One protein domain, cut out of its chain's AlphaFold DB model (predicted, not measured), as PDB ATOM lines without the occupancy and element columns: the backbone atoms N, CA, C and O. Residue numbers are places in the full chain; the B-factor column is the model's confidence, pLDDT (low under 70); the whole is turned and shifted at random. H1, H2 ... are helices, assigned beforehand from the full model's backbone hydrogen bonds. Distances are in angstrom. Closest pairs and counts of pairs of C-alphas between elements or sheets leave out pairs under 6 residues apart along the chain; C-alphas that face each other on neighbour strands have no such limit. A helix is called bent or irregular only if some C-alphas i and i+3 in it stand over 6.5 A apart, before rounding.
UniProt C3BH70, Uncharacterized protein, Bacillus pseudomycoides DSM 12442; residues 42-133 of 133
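This is residues 42 to 133 of the 133 residues of an uncharacterized protein of Bacillus pseudomycoides DSM 12442 (UniProt C3BH70). The first arm of the bent helix H3 crosses H1, while H2 folds back along H1 as a helical hairpin; residues 121 to 133 stick out from this body. The printed part has 92 residues with three named helices, H1, H2 and H3 in chain order, and no named strand: all helix. It is only just loose, close to compact, with a radius of gyration of the C-alphas of 14.8 A, and flat, spanning 43 by 35 by 19 A.

H3, residues 103 to 132, is one helix by its hydrogen bonds but bent, C-alphas 115 and 118 being 7.1 A apart; its arms H3a, 103 to 115, and H3b, 118 to 132, stand at a steep tilt of 50 degrees. H3a touches H1, residues 43 to 70, at residues 50 to 59 alone, the same way at a steep 63 degrees; the closest C-alphas, of Met 55 and Gly 113, are 3.8 A apart. H2, residues 77 to 97, touches H1 in the hairpin, opposite ways at an only just steep 35.0 degrees; the closest C-alphas, of Gly 60 and Ala 80, are 4.4 A apart. H3b is apart from both H1 and H2. O i to N i+4 pairs are within hydrogen-bond range throughout H1, H3a and H3b, and in 15 of 17 in H2.

H1 is 40.1 A long from C-alpha 43 at (-16.495, -13.012, -22.018), H2 28.6 A, H3a 18.7 A, and H3b 21.3 A, ending at C-alpha 132 (-46.248, -4.577, -3.324). H2 is only just irregular, C-alphas 82 and 85 being 6.9 A apart, with a kink of 32 degrees near residue 84.

The farthest C-alphas, of Arg 97 and Ser 133, are 46.9 A apart. The printed part has no cut, no link is long, and no printed residue is under 70 in pLDDT.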
ATOM      1  N   LYS A  42     -18.474  -9.094 -24.179       94.94
ATOM      2  CA  LYS A  42     -17.475  -9.486 -23.175       94.94
ATOM      3  C   LYS A  42     -17.631 -10.960 -22.804       94.94
ATOM      4  O   LYS A  42     -18.743 -11.471 -22.689       94.94
ATOM      5  N   LYS A  43     -16.505 -11.624 -22.517       93.69
ATOM      6  CA  LYS A  43     -16.495 -13.012 -22.018       93.69
ATOM      7  C   LYS A  43     -17.261 -13.156 -20.701       93.69
ATOM      8  O   LYS A  43     -17.993 -14.116 -20.525       93.69
ATOM      9  N   VAL A  44     -17.140 -12.177 -19.802       95.19
ATOM     10  CA  VAL A  44     -17.841 -12.193 -18.507       95.19
ATOM     11  C   VAL A  44     -19.357 -12.247 -18.699       95.19
ATOM     12  O   VAL A  44     -20.016 -13.092 -18.105       95.19
ATOM     13  N   THR A  45     -19.916 -11.406 -19.575       95.38
ATOM     14  CA  THR A  45     -21.365 -11.391 -19.818       95.38
ATOM     15  C   THR A  45     -21.843 -12.663 -20.515       95.38
ATOM     16  O   THR A  45     -22.927 -13.144 -20.203       95.38
ATOM     17  N   LEU A  46     -21.012 -13.268 -21.369       95.88
ATOM     18  CA  LEU A  46     -21.290 -14.578 -21.963       95.88
ATOM     19  C   LEU A  46     -21.398 -15.682 -20.900       95.88
ATOM     20  O   LEU A  46     -22.348 -16.458 -20.916       95.88
ATOM     21  N   TYR A  47     -20.454 -15.736 -19.954       96.50
ATOM     22  CA  TYR A  47     -20.473 -16.736 -18.882       96.50
ATOM     23  C   TYR A  47     -21.619 -16.520 -17.893       96.50
ATOM     24  O   TYR A  47     -22.206 -17.495 -17.427       96.50
ATOM     25  N   ILE A  48     -21.991 -15.268 -17.609       96.12
ATOM     26  CA  ILE A  48     -23.191 -14.968 -16.814       96.12
ATOM     27  C   ILE A  48     -24.437 -15.531 -17.511       96.12
ATOM     28  O   ILE A  48     -25.237 -16.215 -16.874       96.12
ATOM     29  N   LEU A  49     -24.581 -15.308 -18.822       96.50
ATOM     30  CA  LEU A  49     -25.693 -15.863 -19.598       96.50
ATOM     31  C   LEU A  49     -25.677 -17.396 -19.620       96.50
ATOM     32  O   LEU A  49     -26.739 -18.006 -19.506       96.50
ATOM     33  N   LEU A  50     -24.497 -18.021 -19.692       97.75
ATOM     34  CA  LEU A  50     -24.362 -19.477 -19.600       97.75
ATOM     35  C   LEU A  50     -24.856 -20.010 -18.245       97.75
ATOM     36  O   LEU A  50     -25.597 -20.992 -18.211       97.75
ATOM     37  N   VAL A  51     -24.492 -19.356 -17.137       97.69
ATOM     38  CA  VAL A  51     -24.965 -19.730 -15.790       97.69
ATOM     39  C   VAL A  51     -26.477 -19.547 -15.666       97.69
ATOM     40  O   VAL A  51     -27.149 -20.433 -15.148       97.69
ATOM     41  N   ILE A  52     -27.035 -18.450 -16.186       96.44
ATOM     42  CA  ILE A  52     -28.489 -18.220 -16.193       96.44
ATOM     43  C   ILE A  52     -29.207 -19.305 -17.003       96.44
ATOM     44  O   ILE A  52     -30.182 -19.887 -16.530       96.44
ATOM     45  N   GLN A  53     -28.713 -19.623 -18.200       96.75
ATOM     46  CA  GLN A  53     -29.262 -20.694 -19.031       96.75
ATOM     47  C   GLN A  53     -29.193 -22.048 -18.313       96.75
ATOM     48  O   GLN A  53     -30.152 -22.819 -18.352       96.75
ATOM     49  N   ALA A  54     -28.085 -22.331 -17.630       98.00
ATOM     50  CA  ALA A  54     -27.924 -23.539 -16.838       98.00
ATOM     51  C   ALA A  54     -28.878 -23.589 -15.642       98.00
ATOM     52  O   ALA A  54     -29.498 -24.622 -15.414       98.00
ATOM     53  N   MET A  55     -29.090 -22.479 -14.940       97.19
ATOM     54  CA  MET A  55     -30.087 -22.376 -13.875       97.19
ATOM     55  C   MET A  55     -31.506 -22.653 -14.398       97.19
ATOM     56  O   MET A  55     -32.235 -23.440 -13.798       97.19
ATOM     57  N   ILE A  56     -31.877 -22.088 -15.554       95.94
ATOM     58  CA  ILE A  56     -33.172 -22.346 -16.211       95.94
ATOM     59  C   ILE A  56     -33.299 -23.822 -16.615       95.94
ATOM     60  O   ILE A  56     -34.334 -24.442 -16.375       95.94
ATOM     61  N   PHE A  57     -32.246 -24.411 -17.182       98.06
ATOM     62  CA  PHE A  57     -32.208 -25.832 -17.528       98.06
ATOM     63  C   PHE A  57     -32.400 -26.732 -16.302       98.06
ATOM     64  O   PHE A  57     -33.254 -27.620 -16.319       98.06
ATOM     65  N   MET A  58     -31.660 -26.466 -15.222       97.44
ATOM     66  CA  MET A  58     -31.780 -27.215 -13.972       97.44
ATOM     67  C   MET A  58     -33.166 -27.043 -13.349       97.44
ATOM     68  O   MET A  58     -33.719 -28.018 -12.854       97.44
ATOM     69  N   ASN A  59     -33.778 -25.857 -13.446       95.38
ATOM     70  CA  ASN A  59     -35.168 -25.650 -13.040       95.38
ATOM     71  C   ASN A  59     -36.135 -26.564 -13.814       95.38
ATOM     72  O   ASN A  59     -37.013 -27.188 -13.225       95.38
ATOM     73  N   GLY A  60     -35.942 -26.699 -15.130       96.44
ATOM     74  CA  GLY A  60     -36.699 -27.652 -15.945       96.44
ATOM     75  C   GLY A  60     -36.524 -29.097 -15.469       96.44
ATOM     76  O   GLY A  60     -37.510 -29.822 -15.328       96.44
ATOM     77  N   LEU A  61     -35.289 -29.500 -15.152       97.38
ATOM     78  CA  LEU A  61     -35.017 -30.826 -14.595       97.38
ATOM     79  C   LEU A  61     -35.691 -31.030 -13.236       97.38
ATOM     80  O   LEU A  61     -36.275 -32.089 -13.040       97.38
ATOM     81  N   PHE A  62     -35.703 -30.031 -12.348       95.94
ATOM     82  CA  PHE A  62     -36.398 -30.120 -11.059       95.94
ATOM     83  C   PHE A  62     -37.898 -30.399 -11.212       95.94
ATOM     84  O   PHE A  62     -38.445 -31.204 -10.458       95.94
ATOM     85  N   HIS A  63     -38.567 -29.793 -12.200       95.88
ATOM     86  CA  HIS A  63     -39.976 -30.093 -12.480       95.88
ATOM     87  C   HIS A  63     -40.180 -31.531 -12.968       95.88
ATOM     88  O   HIS A  63     -41.139 -32.185 -12.557       95.88
ATOM     89  N   ILE A  64     -39.274 -32.038 -13.809       97.00
ATOM     90  CA  ILE A  64     -39.321 -33.415 -14.314       97.00
ATOM     91  C   ILE A  64     -39.062 -34.411 -13.181       97.00
ATOM     92  O   ILE A  64     -39.872 -35.308 -12.958       97.00
ATOM     93  N   THR A  65     -37.977 -34.236 -12.425       96.50
ATOM     94  CA  THR A  65     -37.644 -35.115 -11.298       96.50
ATOM     95  C   THR A  65     -38.715 -35.054 -10.219       96.50
ATOM     96  O   THR A  65     -39.086 -36.086  -9.675       96.50
ATOM     97  N   GLY A  66     -39.262 -33.868  -9.940       95.38
ATOM     98  CA  GLY A  66     -40.364 -33.698  -8.998       95.38
ATOM     99  C   GLY A  66     -41.610 -34.466  -9.432       95.38
ATOM    100  O   GLY A  66     -42.212 -35.155  -8.613       95.38
ATOM    101  N   ALA A  67     -41.970 -34.413 -10.716       96.31
ATOM    102  CA  ALA A  67     -43.109 -35.162 -11.242       96.31
ATOM    103  C   ALA A  67     -42.899 -36.681 -11.179       96.31
ATOM    104  O   ALA A  67     -43.823 -37.405 -10.817       96.31
ATOM    105  N   ILE A  68     -41.684 -37.158 -11.469       97.31
ATOM    106  CA  ILE A  68     -41.333 -38.583 -11.373       97.31
ATOM    107  C   ILE A  68     -41.407 -39.056  -9.917       97.31
ATOM    108  O   ILE A  68     -42.071 -40.046  -9.634       97.31
ATOM    109  N   LEU A  69     -40.770 -38.339  -8.987       97.56
ATOM    110  CA  LEU A  69     -40.701 -38.735  -7.575       97.56
ATOM    111  C   LEU A  69     -42.049 -38.651  -6.853       97.56
ATOM    112  O   LEU A  69     -42.277 -39.381  -5.894       97.56
ATOM    113  N   THR A  70     -42.923 -37.739  -7.276       96.00
ATOM    114  CA  THR A  70     -44.260 -37.584  -6.683       96.00
ATOM    115  C   THR A  70     -45.337 -38.373  -7.418       96.00
ATOM    116  O   THR A  70     -46.476 -38.383  -6.950       96.00
ATOM    117  N   GLU A  71     -44.999 -38.987  -8.558       95.75
ATOM    118  CA  GLU A  71     -45.922 -39.666  -9.481       95.75
ATOM    119  C   GLU A  71     -47.145 -38.805  -9.847       95.75
ATOM    120  O   GLU A  71     -48.253 -39.290 -10.085       95.75
ATOM    121  N   ARG A  72     -46.964 -37.481  -9.849       93.50
ATOM    122  CA  ARG A  72     -48.033 -36.494 -10.019       93.50
ATOM    123  C   ARG A  72     -47.590 -35.378 -10.944       93.50
ATOM    124  O   ARG A  72     -46.411 -35.071 -11.091       93.50
ATOM    125  N   TYR A  73     -48.575 -34.720 -11.545       93.06
ATOM    126  CA  TYR A  73     -48.318 -33.522 -12.327       93.06
ATOM    127  C   TYR A  73     -47.774 -32.399 -11.437       93.06
ATOM    128  O   TYR A  73     -48.424 -31.980 -10.477       93.06
ATOM    129  N   VAL A  74     -46.601 -31.877 -11.799       92.38
ATOM    130  CA  VAL A  74     -46.014 -30.683 -11.190       92.38
ATOM    131  C   VAL A  74     -46.264 -29.489 -12.114       92.38
ATOM    132  O   VAL A  74     -45.905 -29.550 -13.296       92.38
ATOM    133  N   PRO A  75     -46.841 -28.380 -11.615       90.50
ATOM    134  CA  PRO A  75     -46.971 -27.152 -12.390       90.50
ATOM    135  C   PRO A  75     -45.611 -26.708 -12.938       90.50
ATOM    136  O   PRO A  75     -44.662 -26.537 -12.178       90.50
ATOM    137  N   GLY A  76     -45.512 -26.557 -14.259       91.31
ATOM    138  CA  GLY A  76     -44.252 -26.270 -14.953       91.31
ATOM    139  C   GLY A  76     -43.619 -27.473 -15.662       91.31
ATOM    140  O   GLY A  76     -42.667 -27.297 -16.413       91.31
ATOM    141  N   LEU A  77     -44.162 -28.687 -15.511       95.25
ATOM    142  CA  LEU A  77     -43.653 -29.875 -16.211       95.25
ATOM    143  C   LEU A  77     -43.770 -29.756 -17.738       95.25
ATOM    144  O   LEU A  77     -42.814 -30.021 -18.461       95.25
ATOM    145  N   VAL A  78     -44.936 -29.336 -18.237       96.62
ATOM    146  CA  VAL A  78     -45.181 -29.210 -19.686       96.62
ATOM    147  C   VAL A  78     -44.234 -28.179 -20.300       96.62
ATOM    148  O   VAL A  78     -43.612 -28.438 -21.327       96.62
ATOM    149  N   THR A  79     -44.070 -27.027 -19.645       95.00
ATOM    150  CA  THR A  79     -43.135 -25.994 -20.100       95.00
ATOM    151  C   THR A  79     -41.686 -26.460 -19.996       95.00
ATOM    152  O   THR A  79     -40.894 -26.163 -20.892       95.00
ATOM    153  N   ALA A  80     -41.345 -27.238 -18.965       96.75
ATOM    154  CA  ALA A  80     -40.027 -27.838 -18.831       96.75
ATOM    155  C   ALA A  80     -39.690 -28.744 -20.023       96.75
ATOM    156  O   ALA A  80     -38.673 -28.538 -20.686       96.75
ATOM    157  N   VAL A  81     -40.566 -29.700 -20.332       97.44
ATOM    158  CA  VAL A  81     -40.330 -30.719 -21.366       97.44
ATOM    159  C   VAL A  81     -40.370 -30.136 -22.778       97.44
ATOM    160  O   VAL A  81     -39.518 -30.477 -23.595       97.44
ATOM    161  N   ILE A  82     -41.333 -29.261 -23.077       97.81
ATOM    162  CA  ILE A  82     -41.548 -28.766 -24.447       97.81
ATOM    163  C   ILE A  82     -40.619 -27.597 -24.784       97.81
ATOM    164  O   ILE A  82     -40.147 -27.497 -25.915       97.81
ATOM    165  N   PHE A  83     -40.338 -26.715 -23.822       96.00
ATOM    166  CA  PHE A  83     -39.601 -25.480 -24.089       96.00
ATOM    167  C   PHE A  83     -38.231 -25.459 -23.425       96.00
ATOM    168  O   PHE A  83     -37.228 -25.335 -24.122       96.00
ATOM    169  N   ILE A  84     -38.167 -25.595 -22.098       96.38
ATOM    170  CA  ILE A  84     -36.926 -25.355 -21.345       96.38
ATOM    171  C   ILE A  84     -35.830 -26.341 -21.747       96.38
ATOM    172  O   ILE A  84     -34.724 -25.921 -22.089       96.38
ATOM    173  N   ILE A  85     -36.121 -27.644 -21.721       97.56
ATOM    174  CA  ILE A  85     -35.122 -28.673 -22.014       97.56
ATOM    175  C   ILE A  85     -34.640 -28.574 -23.472       97.56
ATOM    176  O   ILE A  85     -33.427 -28.441 -23.668       97.56
ATOM    177  N   PRO A  86     -35.513 -28.546 -24.502       97.94
ATOM    178  CA  PRO A  86     -35.059 -28.460 -25.888       97.94
ATOM    179  C   PRO A  86     -34.295 -27.167 -26.189       97.94
ATOM    180  O   PRO A  86     -33.244 -27.210 -26.834       97.94
ATOM    181  N   PHE A  87     -34.774 -26.026 -25.686       96.38
ATOM    182  CA  PHE A  87     -34.127 -24.731 -25.894       96.38
ATOM    183  C   PHE A  87     -32.731 -24.682 -25.265       96.38
ATOM    184  O   PHE A  87     -31.764 -24.289 -25.924       96.38
ATOM    185  N   SER A  88     -32.599 -25.120 -24.012       97.50
ATOM    186  CA  SER A  88     -31.314 -25.105 -23.315       97.50
ATOM    187  C   SER A  88     -30.309 -26.067 -23.946       97.50
ATOM    188  O   SER A  88     -29.151 -25.690 -24.138       97.50
ATOM    189  N   LEU A  89     -30.736 -27.272 -24.340       98.00
ATOM    190  CA  LEU A  89     -29.861 -28.226 -25.032       98.00
ATOM    191  C   LEU A  89     -29.392 -27.688 -26.388       98.00
ATOM    192  O   LEU A  89     -28.210 -27.816 -26.723       98.00
ATOM    193  N   PHE A  90     -30.284 -27.044 -27.149       98.06
ATOM    194  CA  PHE A  90     -29.927 -26.395 -28.409       98.06
ATOM    195  C   PHE A  90     -28.822 -25.352 -28.212       98.06
ATOM    196  O   PHE A  90     -27.815 -25.381 -28.923       98.06
ATOM    197  N   TRP A  91     -28.970 -24.458 -27.233       97.12
ATOM    198  CA  TRP A  91     -27.997 -23.391 -27.008       97.12
ATOM    199  C   TRP A  91     -26.680 -23.888 -26.416       97.12
ATOM    200  O   TRP A  91     -25.632 -23.415 -26.853       97.12
ATOM    201  N   PHE A  92     -26.688 -24.875 -25.512       98.12
ATOM    202  CA  PHE A  92     -25.438 -25.495 -25.050       98.12
ATOM    203  C   PHE A  92     -24.665 -26.104 -26.214       98.12
ATOM    204  O   PHE A  92     -23.479 -25.811 -26.379       98.12
ATOM    205  N   ARG A  93     -25.348 -26.882 -27.063       98.12
ATOM    206  CA  ARG A  93     -24.743 -27.495 -28.248       98.12
ATOM    207  C   ARG A  93     -24.231 -26.444 -29.227       98.12
ATOM    208  O   ARG A  93     -23.129 -26.586 -29.748       98.12
ATOM    209  N   LYS A  94     -25.015 -25.395 -29.486       97.62
ATOM    210  CA  LYS A  94     -24.630 -24.306 -30.389       97.62
ATOM    211  C   LYS A  94     -23.409 -23.546 -29.870       97.62
ATOM    212  O   LYS A  94     -22.516 -23.264 -30.659       97.62
ATOM    213  N   GLY A  95     -23.351 -23.259 -28.571       97.25
ATOM    214  CA  GLY A  95     -22.200 -22.597 -27.964       97.25
ATOM    215  C   GLY A  95     -20.935 -23.452 -27.982       97.25
ATOM    216  O   GLY A  95     -19.872 -22.923 -28.282       97.25
ATOM    217  N   ILE A  96     -21.056 -24.771 -27.790       98.06
ATOM    218  CA  ILE A  96     -19.928 -25.701 -27.961       98.06
ATOM    219  C   ILE A  96     -19.461 -25.734 -29.420       98.06
ATOM    220  O   ILE A  96     -18.270 -25.646 -29.681       98.06
ATOM    221  N   ARG A  97     -20.385 -25.815 -30.387       97.94
ATOM    222  CA  ARG A  97     -20.042 -25.878 -31.820       97.94
ATOM    223  C   ARG A  97     -19.395 -24.597 -32.352       97.94
ATOM    224  O   ARG A  97     -18.685 -24.654 -33.346       97.94
ATOM    225  N   ASN A  98     -19.705 -23.455 -31.747       96.56
ATOM    226  CA  ASN A  98     -19.191 -22.148 -32.155       96.56
ATOM    227  C   ASN A  98     -18.039 -21.660 -31.256       96.56
ATOM    228  O   ASN A  98     -17.739 -20.466 -31.271       96.56
ATOM    229  N   ASP A  99     -17.456 -22.540 -30.434       95.62
ATOM    230  CA  ASP A  99     -16.339 -22.237 -29.528       95.62
ATOM    231  C   ASP A  99     -16.608 -21.085 -28.539       95.62
ATOM    232  O   ASP A  99     -15.705 -20.367 -28.105       95.62
ATOM    233  N   TRP A 100     -17.870 -20.898 -28.143       96.12
ATOM    234  CA  TRP A 100     -18.251 -19.938 -27.099       96.12
ATOM    235  C   TRP A 100     -17.881 -20.453 -25.708       96.12
ATOM    236  O   TRP A 100     -17.537 -19.670 -24.822       96.12
ATOM    237  N   TRP A 101     -17.963 -21.772 -25.526       96.81
ATOM    238  CA  TRP A 101     -17.601 -22.489 -24.310       96.81
ATOM    239  C   TRP A 101     -17.405 -23.980 -24.601       96.81
ATOM    240  O   TRP A 101     -18.040 -24.556 -25.471       96.81
ATOM    241  N   GLU A 102     -16.571 -24.640 -23.807       97.44
ATOM    242  CA  GLU A 102     -16.454 -26.106 -23.785       97.44
ATOM    243  C   GLU A 102     -17.491 -26.783 -22.866       97.44
ATOM    244  O   GLU A 102     -18.055 -26.148 -21.969       97.44
ATOM    245  N   LEU A 103     -17.654 -28.105 -23.004       97.50
ATOM    246  CA  LEU A 103     -18.539 -28.933 -22.172       97.50
ATOM    247  C   LEU A 103     -18.278 -28.779 -20.662       97.50
ATOM    248  O   LEU A 103     -19.226 -28.734 -19.879       97.50
ATOM    249  N   LYS A 104     -17.010 -28.635 -20.247       97.69
ATOM    250  CA  LYS A 104     -16.648 -28.426 -18.834       97.69
ATOM    251  C   LYS A 104     -17.319 -27.184 -18.241       97.69
ATOM    252  O   LYS A 104     -17.777 -27.226 -17.105       97.69
ATOM    253  N   HIS A 105     -17.446 -26.109 -19.022       97.81
ATOM    254  CA  HIS A 105     -18.111 -24.889 -18.569       97.81
ATOM    255  C   HIS A 105     -19.609 -25.122 -18.399       97.81
ATOM    256  O   HIS A 105     -20.166 -24.665 -17.413       97.81
ATOM    257  N   VAL A 106     -20.247 -25.885 -19.295       98.12
ATOM    258  CA  VAL A 106     -21.668 -26.245 -19.163       98.12
ATOM    259  C   VAL A 106     -21.908 -27.028 -17.871       98.12
ATOM    260  O   VAL A 106     -22.801 -26.674 -17.109       98.12
ATOM    261  N   ILE A 107     -21.080 -28.038 -17.583       98.12
ATOM    262  CA  ILE A 107     -21.200 -28.849 -16.360       98.12
ATOM    263  C   ILE A 107     -21.034 -27.976 -15.110       98.12
ATOM    264  O   ILE A 107     -21.877 -28.014 -14.213       98.12
ATOM    265  N   VAL A 108     -19.987 -27.147 -15.066       98.12
ATOM    266  CA  VAL A 108     -19.746 -26.221 -13.946       98.12
ATOM    267  C   VAL A 108     -20.900 -25.224 -13.799       98.12
ATOM    268  O   VAL A 108     -21.356 -24.974 -12.684       98.12
ATOM    269  N   SER A 109     -21.428 -24.698 -14.904       97.94
ATOM    270  CA  SER A 109     -22.585 -23.802 -14.898       97.94
ATOM    271  C   SER A 109     -23.867 -24.496 -14.441       97.94
ATOM    272  O   SER A 109     -24.671 -23.848 -13.783       97.94
ATOM    273  N   CYS A 110     -24.070 -25.789 -14.716       98.00
ATOM    274  CA  CYS A 110     -25.193 -26.556 -14.165       98.00
ATOM    275  C   CYS A 110     -25.086 -26.703 -12.646       98.00
ATOM    276  O   CYS A 110     -26.073 -26.471 -11.951       98.00
ATOM    277  N   ILE A 111     -23.895 -27.010 -12.125       97.62
ATOM    278  CA  ILE A 111     -23.654 -27.080 -10.675       97.62
ATOM    279  C   ILE A 111     -23.920 -25.712 -10.035       97.62
ATOM    280  O   ILE A 111     -24.702 -25.612  -9.090       97.62
ATOM    281  N   ALA A 112     -23.338 -24.645 -10.591       97.19
ATOM    282  CA  ALA A 112     -23.595 -23.279 -10.140       97.19
ATOM    283  C   ALA A 112     -25.085 -22.913 -10.245       97.19
ATOM    284  O   ALA A 112     -25.633 -22.288  -9.344       97.19
ATOM    285  N   GLY A 113     -25.753 -23.350 -11.312       95.19
ATOM    286  CA  GLY A 113     -27.177 -23.149 -11.541       95.19
ATOM    287  C   GLY A 113     -28.035 -23.780 -10.450       95.19
ATOM    288  O   GLY A 113     -28.918 -23.104  -9.939       95.19
ATOM    289  N   VAL A 114     -27.753 -25.020 -10.031       95.50
ATOM    290  CA  VAL A 114     -28.448 -25.655  -8.894       95.50
ATOM    291  C   VAL A 114     -28.241 -24.859  -7.606       95.50
ATOM    292  O   VAL A 114     -29.207 -24.595  -6.892       95.50
ATOM    293  N   LEU A 115     -26.998 -24.458  -7.326       96.19
ATOM    294  CA  LEU A 115     -26.654 -23.721  -6.108       96.19
ATOM    295  C   LEU A 115     -27.332 -22.346  -6.048       96.19
ATOM    296  O   LEU A 115     -27.765 -21.920  -4.981       96.19
ATOM    297  N   LEU A 116     -27.435 -21.659  -7.187       95.25
ATOM    298  CA  LEU A 116     -27.993 -20.310  -7.279       95.25
ATOM    299  C   LEU A 116     -29.509 -20.285  -7.501       95.25
ATOM    300  O   LEU A 116     -30.126 -19.261  -7.217       95.25
ATOM    301  N   LEU A 117     -30.120 -21.388  -7.947       92.62
ATOM    302  CA  LEU A 117     -31.544 -21.448  -8.285       92.62
ATOM    303  C   LEU A 117     -32.433 -20.963  -7.134       92.62
ATOM    304  O   LEU A 117     -33.209 -20.022  -7.300       92.62
ATOM    305  N   PHE A 118     -32.303 -21.582  -5.959       90.25
ATOM    306  CA  PHE A 118     -33.132 -21.233  -4.807       90.25
ATOM    307  C   PHE A 118     -32.829 -19.830  -4.263       90.25
ATOM    308  O   PHE A 118     -33.785 -19.070  -4.097       90.25
ATOM    309  N   PRO A 119     -31.559 -19.421  -4.042       93.75
ATOM    310  CA  PRO A 119     -31.244 -18.055  -3.627       93.75
ATOM    311  C   PRO A 119     -31.806 -16.982  -4.564       93.75
ATOM    312  O   PRO A 119     -32.362 -15.994  -4.091       93.75
ATOM    313  N   VAL A 120     -31.705 -17.179  -5.883       93.12
ATOM    314  CA  VAL A 120     -32.197 -16.209  -6.871       93.12
ATOM    315  C   VAL A 120     -33.723 -16.136  -6.851       93.12
ATOM    316  O   VAL A 120     -34.273 -15.036  -6.788       93.12
ATOM    317  N   ILE A 121     -34.416 -17.280  -6.854       90.19
ATOM    318  CA  ILE A 121     -35.886 -17.313  -6.801       90.19
ATOM    319  C   ILE A 121     -36.389 -16.652  -5.514       90.19
ATOM    320  O   ILE A 121     -37.247 -15.771  -5.568       90.19
ATOM    321  N   VAL A 122     -35.838 -17.040  -4.362       90.69
ATOM    322  CA  VAL A 122     -36.232 -16.486  -3.060       90.69
ATOM    323  C   VAL A 122     -35.930 -14.991  -2.995       90.69
ATOM    324  O   VAL A 122     -36.797 -14.220  -2.595       90.69
ATOM    325  N   GLY A 123     -34.747 -14.564  -3.440       92.69
ATOM    326  CA  GLY A 123     -34.356 -13.154  -3.440       92.69
ATOM    327  C   GLY A 123     -35.299 -12.283  -4.271       92.69
ATOM    328  O   GLY A 123     -35.765 -11.249  -3.793       92.69
ATOM    329  N   ILE A 124     -35.652 -12.727  -5.480       91.75
ATOM    330  CA  ILE A 124     -36.567 -11.982  -6.357       91.75
ATOM    331  C   ILE A 124     -37.987 -11.960  -5.787       91.75
ATOM    332  O   ILE A 124     -38.648 -10.921  -5.848       91.75
ATOM    333  N   LEU A 125     -38.465 -13.065  -5.210       90.31
ATOM    334  CA  LEU A 125     -39.787 -13.106  -4.577       90.31
ATOM    335  C   LEU A 125     -39.868 -12.174  -3.364       90.31
ATOM    336  O   LEU A 125     -40.849 -11.444  -3.231       90.31
ATOM    337  N   LEU A 126     -38.841 -12.156  -2.509       91.75
ATOM    338  CA  LEU A 126     -38.775 -11.251  -1.359       91.75
ATOM    339  C   LEU A 126     -38.744  -9.787  -1.803       91.75
ATOM    340  O   LEU A 126     -39.513  -8.979  -1.289       91.75
ATOM    341  N   PHE A 127     -37.926  -9.465  -2.804       91.94
ATOM    342  CA  PHE A 127     -37.867  -8.118  -3.365       91.94
ATOM    343  C   PHE A 127     -39.207  -7.689  -3.984       91.94
ATOM    344  O   PHE A 127     -39.687  -6.586  -3.741       91.94
ATOM    345  N   SER A 128     -39.868  -8.585  -4.718       89.94
ATOM    346  CA  SER A 128     -41.185  -8.310  -5.311       89.94
ATOM    347  C   SER A 128     -42.255  -8.098  -4.245       89.94
ATOM    348  O   SER A 128     -43.110  -7.231  -4.393       89.94
ATOM    349  N   LYS A 129     -42.188  -8.854  -3.143       88.44
ATOM    350  CA  LYS A 129     -43.074  -8.662  -1.993       88.44
ATOM    351  C   LYS A 129     -42.869  -7.286  -1.348       88.44
ATOM    352  O   LYS A 129     -43.857  -6.663  -0.988       88.44
ATOM    353  N   MET A 130     -41.629  -6.801  -1.246       89.50
ATOM    354  CA  MET A 130     -41.332  -5.460  -0.718       89.50
ATOM    355  C   MET A 130     -41.859  -4.320  -1.598       89.50
ATOM    356  O   MET A 130     -42.087  -3.238  -1.082       89.50
ATOM    357  N   ILE A 131     -42.029  -4.535  -2.906       87.75
ATOM    358  CA  ILE A 131     -42.581  -3.513  -3.813       87.75
ATOM    359  C   ILE A 131     -44.104  -3.389  -3.664       87.75
ATOM    360  O   ILE A 131     -44.663  -2.320  -3.885       87.75
ATOM    361  N   VAL A 132     -44.779  -4.504  -3.373       81.62
ATOM    362  CA  VAL A 132     -46.248  -4.577  -3.324       81.62
ATOM    363  C   VAL A 132     -46.796  -4.291  -1.924       81.62
ATOM    364  O   VAL A 132     -47.941  -3.858  -1.810       81.62
ATOM    365  N   SER A 133     -46.007  -4.581  -0.885       71.62
ATOM    366  CA  SER A 133     -46.336  -4.309   0.520       71.62
ATOM    367  C   SER A 133     -46.174  -2.840   0.879       71.62
ATOM    368  O   SER A 133     -46.850  -2.467   1.862       71.62
TER     369      SER A 133